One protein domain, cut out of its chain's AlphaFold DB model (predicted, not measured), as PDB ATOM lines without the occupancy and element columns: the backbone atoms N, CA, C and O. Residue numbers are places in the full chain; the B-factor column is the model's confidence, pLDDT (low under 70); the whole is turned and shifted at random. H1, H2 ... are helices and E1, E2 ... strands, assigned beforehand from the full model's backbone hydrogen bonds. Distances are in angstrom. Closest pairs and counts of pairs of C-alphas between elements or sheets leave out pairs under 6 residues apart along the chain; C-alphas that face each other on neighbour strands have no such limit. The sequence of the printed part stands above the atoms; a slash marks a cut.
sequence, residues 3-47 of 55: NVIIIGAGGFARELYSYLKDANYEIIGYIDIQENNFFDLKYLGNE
ATOM      1  N   ASN A   3      37.143  27.401  66.979       91.12
ATOM      2  CA  ASN A   3      38.366  26.610  66.909       91.12
ATOM      3  C   ASN A   3      39.322  27.235  65.893       91.12
ATOM      4  O   ASN A   3      38.894  27.678  64.825       91.12
ATOM      5  N   VAL A   4      40.605  27.278  66.236       93.12
ATOM      6  CA  VAL A   4      41.670  27.835  65.405       93.12
ATOM      7  C   VAL A   4      42.790  26.815  65.269       93.12
ATOM      8  O   VAL A   4      43.225  26.210  66.248       93.12
ATOM      9  N   ILE A   5      43.275  26.670  64.041       93.06
ATOM     10  CA  ILE A   5      44.514  25.971  63.718       93.06
ATOM     11  C   ILE A   5      45.515  27.030  63.259       93.06
ATOM     12  O   ILE A   5      45.176  27.882  62.435       93.06
ATOM     13  N   ILE A   6      46.733  26.992  63.797       93.88
ATOM     14  CA  ILE A   6      47.817  27.889  63.377       93.88
ATOM     15  C   ILE A   6      48.630  27.213  62.270       93.88
ATOM     16  O   ILE A   6      48.968  26.037  62.381       93.88
ATOM     17  N   ILE A   7      48.951  27.950  61.205       93.50
ATOM     18  CA  ILE A   7      49.806  27.472  60.112       93.50
ATOM     19  C   ILE A   7      51.174  28.154  60.230       93.50
ATOM     20  O   ILE A   7      51.271  29.382  60.195       93.50
ATOM     21  N   GLY A   8      52.218  27.342  60.369       93.75
ATOM     22  CA  GLY A   8      53.591  27.736  60.669       93.75
ATOM     23  C   GLY A   8      53.875  27.867  62.170       93.75
ATOM     24  O   GLY A   8      52.988  28.148  62.972       93.75
ATOM     25  N   ALA A   9      55.144  27.712  62.545       95.44
ATOM     26  CA  ALA A   9      55.652  27.822  63.919       95.44
ATOM     27  C   ALA A   9      56.846  28.796  64.053       95.44
ATOM     28  O   ALA A   9      57.578  28.804  65.054       95.44
ATOM     29  N   GLY A  10      57.052  29.637  63.034       94.19
ATOM     30  CA  GLY A  10      58.065  30.695  63.023       94.19
ATOM     31  C   GLY A  10      57.727  31.877  63.942       94.19
ATOM     32  O   GLY A  10      56.684  31.909  64.594       94.19
ATOM     33  N   GLY A  11      58.600  32.891  63.969       95.69
ATOM     34  CA  GLY A  11      58.449  34.057  64.854       95.69
ATOM     35  C   GLY A  11      57.085  34.745  64.742       95.69
ATOM     36  O   GLY A  11      56.450  35.018  65.753       95.69
ATOM     37  N   PHE A  12      56.575  34.918  63.519       95.69
ATOM     38  CA  PHE A  12      55.251  35.504  63.295       95.69
ATOM     39  C   PHE A  12      54.113  34.685  63.925       95.69
ATOM     40  O   PHE A  12      53.235  35.241  64.581       95.69
ATOM     41  N   ALA A  13      54.146  33.358  63.781       95.69
ATOM     42  CA  ALA A  13      53.138  32.482  64.371       95.69
ATOM     43  C   ALA A  13      53.166  32.528  65.908       95.69
ATOM     44  O   ALA A  13      52.124  32.408  66.547       95.69
ATOM     45  N   ARG A  14      54.340  32.753  66.514       95.50
ATOM     46  CA  ARG A  14      54.482  32.880  67.974       95.50
ATOM     47  C   ARG A  14      53.847  34.158  68.517       95.50
ATOM     48  O   ARG A  14      53.190  34.113  69.558       95.50
ATOM     49  N   GLU A  15      53.989  35.265  67.795       95.88
ATOM     50  CA  GLU A  15      53.286  36.512  68.112       95.88
ATOM     51  C   GLU A  15      51.771  36.340  67.955       95.88
ATOM     52  O   GLU A  15      51.002  36.711  68.843       95.88
ATOM     53  N   LEU A  16      51.334  35.682  66.874       94.69
ATOM     54  CA  LEU A  16      49.923  35.383  66.639       94.69
ATOM     55  C   LEU A  16      49.324  34.520  67.762       94.69
ATOM     56  O   LEU A  16      48.264  34.853  68.285       94.69
ATOM     57  N   TYR A  17      50.006  33.443  68.163       95.38
ATOM     58  CA  TYR A  17      49.603  32.610  69.299       95.38
ATOM     59  C   TYR A  17      49.466  33.443  70.577       95.38
ATOM     60  O   TYR A  17      48.461  33.342  71.277       95.38
ATOM     61  N   SER A  18      50.448  34.303  70.853       93.38
ATOM     62  CA  SER A  18      50.453  35.149  72.047       93.38
ATOM     63  C   SER A  18      49.286  36.133  72.075       93.38
ATOM     64  O   SER A  18      48.764  36.406  73.148       93.38
ATOM     65  N   TYR A  19      48.845  36.620  70.913       93.25
ATOM     66  CA  TYR A  19      47.651  37.455  70.785       93.25
ATOM     67  C   TYR A  19      46.346  36.652  70.914       93.25
ATOM     68  O   TYR A  19      45.398  37.096  71.559       93.25
ATOM     69  N   LEU A  20      46.277  35.468  70.297       92.38
ATOM     70  CA  LEU A  20      45.049  34.672  70.223       92.38
ATOM     71  C   LEU A  20      44.745  33.881  71.498       92.38
ATOM     72  O   LEU A  20      43.569  33.660  71.776       92.38
ATOM     73  N   LYS A  21      45.760  33.468  72.267       89.44
ATOM     74  CA  LYS A  21      45.578  32.669  73.496       89.44
ATOM     75  C   LYS A  21      44.731  33.382  74.561       89.44
ATOM     76  O   LYS A  21      44.078  32.720  75.356       89.44
ATOM     77  N   ASP A  22      44.747  34.716  74.555       89.75
ATOM     78  CA  ASP A  22      44.004  35.558  75.499       89.75
ATOM     79  C   ASP A  22      42.646  36.015  74.920       89.75
ATOM     80  O   ASP A  22      41.874  36.717  75.574       89.75
ATOM     81  N   ALA A  23      42.331  35.618  73.682       89.44
ATOM     82  CA  ALA A  23      41.063  35.891  73.015       89.44
ATOM     83  C   ALA A  23      40.090  34.698  73.134       89.44
ATOM     84  O   ALA A  23      40.436  33.618  73.599       89.44
ATOM     85  N   ASN A  24      38.832  34.876  72.710       91.19
ATOM     86  CA  ASN A  24      37.775  33.852  72.819       91.19
ATOM     87  C   ASN A  24      37.865  32.766  71.716       91.19
ATOM     88  O   ASN A  24      36.890  32.495  70.997       91.19
ATOM     89  N   TYR A  25      39.053  32.180  71.566       91.75
ATOM     90  CA  TYR A  25      39.378  31.124  70.609       91.75
ATOM     91  C   TYR A  25      39.954  29.904  71.323       91.75
ATOM     92  O   TYR A  25      40.662  30.028  72.315       91.75
ATOM     93  N   GLU A  26      39.684  28.725  70.773       92.69
ATOM     94  CA  GLU A  26      40.327  27.482  71.189       92.69
ATOM     95  C   GLU A  26      41.372  27.100  70.141       92.69
ATOM     96  O   GLU A  26      41.032  26.798  68.995       92.69
ATOM     97  N   ILE A  27      42.652  27.152  70.509       93.88
ATOM     98  CA  ILE A  27      43.752  26.776  69.616       93.88
ATOM     99  C   ILE A  27      43.960  25.266  69.746       93.88
ATOM    100  O   ILE A  27      44.494  24.793  70.744       93.88
ATOM    101  N   ILE A  28      43.521  24.507  68.743       93.19
ATOM    102  CA  ILE A  28      43.456  23.033  68.808       93.19
ATOM    103  C   ILE A  28      44.721  22.334  68.282       93.19
ATOM    104  O   ILE A  28      44.852  21.113  68.380       93.19
ATOM    105  N   GLY A  29      45.653  23.100  67.717       94.12
ATOM    106  CA  GLY A  29      46.934  22.602  67.233       94.12
ATOM    107  C   GLY A  29      47.553  23.499  66.169       94.12
ATOM    108  O   GLY A  29      47.071  24.604  65.896       94.12
ATOM    109  N   TYR A  30      48.630  23.006  65.567       94.88
ATOM    110  CA  TYR A  30      49.358  23.711  64.522       94.88
ATOM    111  C   TYR A  30      49.779  22.784  63.376       94.88
ATOM    112  O   TYR A  30      49.942  21.576  63.555       94.88
ATOM    113  N   ILE A  31      49.952  23.374  62.198       94.25
ATOM    114  CA  ILE A  31      50.496  22.748  60.990       94.25
ATOM    115  C   ILE A  31      51.842  23.409  60.708       94.25
ATOM    116  O   ILE A  31      51.948  24.630  60.780       94.25
ATOM    117  N   ASP A  32      52.861  22.636  60.362       94.75
ATOM    118  CA  ASP A  32      54.156  23.150  59.898       94.75
ATOM    119  C   ASP A  32      54.807  22.111  58.972       94.75
ATOM    120  O   ASP A  32      54.471  20.924  59.032       94.75
ATOM    121  N   ILE A  33      55.747  22.545  58.132       93.50
ATOM    122  CA  ILE A  33      56.535  21.688  57.235       93.50
ATOM    123  C   ILE A  33      57.182  20.540  58.025       93.50
ATOM    124  O   ILE A  33      57.262  19.419  57.522       93.50
ATOM    125  N   GLN A  34      57.585  20.800  59.272       92.06
ATOM    126  CA  GLN A  34      58.140  19.802  60.185       92.06
ATOM    127  C   GLN A  34      57.674  19.997  61.633       92.06
ATOM    128  O   GLN A  34      57.463  21.122  62.097       92.06
ATOM    129  N   GLU A  35      57.579  18.891  62.375       93.81
ATOM    130  CA  GLU A  35      57.309  18.924  63.813       93.81
ATOM    131  C   GLU A  35      58.400  19.714  64.554       93.81
ATOM    132  O   GLU A  35      59.593  19.614  64.252       93.81
ATOM    133  N   ASN A  36      57.988  20.547  65.507       92.56
ATOM    134  CA  ASN A  36      58.867  21.408  66.286       92.56
ATOM    135  C   ASN A  36      58.173  21.827  67.591       92.56
ATOM    136  O   ASN A  36      56.977  21.623  67.764       92.56
ATOM    137  N   ASN A  37      58.913  22.415  68.531       90.38
ATOM    138  CA  ASN A  37      58.311  22.840  69.791       90.38
ATOM    139  C   ASN A  37      57.612  24.208  69.650       90.38
ATOM    140  O   ASN A  37      58.247  25.269  69.755       90.38
ATOM    141  N   PHE A  38      56.295  24.172  69.434       94.25
ATOM    142  CA  PHE A  38      55.425  25.341  69.333       94.25
ATOM    143  C   PHE A  38      54.426  25.400  70.500       94.25
ATOM    144  O   PHE A  38      53.271  25.012  70.363       94.25
ATOM    145  N   PHE A  39      54.886  25.898  71.654       92.12
ATOM    146  CA  PHE A  39      54.069  26.122  72.863       92.12
ATOM    147  C   PHE A  39      53.253  24.900  73.322       92.12
ATOM    148  O   PHE A  39      52.104  25.048  73.728       92.12
ATOM    149  N   ASP A  40      53.833  23.699  73.223       91.19
ATOM    150  CA  ASP A  40      53.174  22.423  73.550       91.19
ATOM    151  C   ASP A  40      51.852  22.176  72.792       91.19
ATOM    152  O   ASP A  40      51.041  21.328  73.172       91.19
ATOM    153  N   LEU A  41      51.625  22.900  71.690       94.00
ATOM    154  CA  LEU A  41      50.478  22.674  70.827       94.00
ATOM    155  C   LEU A  41      50.628  21.348  70.091       94.00
ATOM    156  O   LEU A  41      51.718  20.933  69.696       94.00
ATOM    157  N   LYS A  42      49.492  20.694  69.852       94.19
ATOM    158  CA  LYS A  42      49.444  19.454  69.085       94.19
ATOM    159  C   LYS A  42      49.890  19.706  67.642       94.19
ATOM    160  O   LYS A  42      49.255  20.493  66.939       94.19
ATOM    161  N   TYR A  43      50.922  18.995  67.189       94.00
ATOM    162  CA  TYR A  43      51.276  18.942  65.773       94.00
ATOM    163  C   TYR A  43      50.201  18.169  65.002       94.00
ATOM    164  O   TYR A  43      49.884  17.024  65.332       94.00
ATOM    165  N   LEU A  44      49.600  18.808  64.001       92.88
ATOM    166  CA  LEU A  44      48.514  18.246  63.193       92.88
ATOM    167  C   LEU A  44      48.993  17.721  61.833       92.88
ATOM    168  O   LEU A  44      48.191  17.176  61.079       92.88
ATOM    169  N   GLY A  45      50.285  17.863  61.534       92.25
ATOM    170  CA  GLY A  45      50.898  17.461  60.273       92.25
ATOM    171  C   GLY A  45      51.461  18.642  59.486       92.25
ATOM    172  O   GLY A  45      51.560  19.764  59.984       92.25
ATOM    173  N   ASN A  46      51.842  18.366  58.245       90.94
ATOM    174  CA  ASN A  46      52.300  19.350  57.267       90.94
ATOM    175  C   ASN A  46      51.231  19.565  56.184       90.94
ATOM    176  O   ASN A  46      50.170  18.946  56.220       90.94
ATOM    177  N   GLU A  47      51.507  20.435  55.213       79.12
ATOM    178  CA  GLU A  47      50.563  20.740  54.127       79.12
ATOM    179  C   GLU A  47      50.187  19.513  53.274       79.12
ATOM    180  O   GLU A  47      49.070  19.453  52.759       79.12
TER     181      GLU A  47
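Overview. This is residues 3 to 47 of the 55 residues of an uncharacterized protein of Campylobacter jejuni (UniProt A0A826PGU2). Two parallel strands, E1 and E2, lie side by side, with the single helix H1 over one face of this small sheet; residues 32 to 47, with no named element, fold back beside E2. The printed part has 45 residues, in the order E1, H1, E2; the class is mixed, with 22 residues in named elements, under half. It is compact, with a radius of gyration of the C-alphas of 9.6 A and spans of 27 by 20 by 17 A.

Along the chain. E1, residues 3 to 7, begins at C-alpha 3 (38.366, 26.610, 66.909) and is 13.3 A long. H1, residues 11 to 20, is 14.4 A long. E2, residues 25 to 31, is 16.9 A long and ends at C-alpha 31 (50.496, 22.748, 60.990).

Arrangement. E1 and E2 are parallel at 32 degrees; N 4 and O 26 are 2.8 A apart, within hydrogen-bond range. E1, H1, E2 form a strand-helix-strand unit, parallel neighbour strands with a helix between along the chain; its crossover is right-handed. The closest C-alphas of E1 and H1, Ile 6 and Ala 13, are 7.1 A apart. In H1 every O i to N i+4 pair is within hydrogen-bond range.

Size, cuts and confidence. The farthest C-alphas, Asn 24 and Gln 34, are 27.8 A apart. The printed part has no cut, both links are tight, and no printed residue is under 70 in pLDDT.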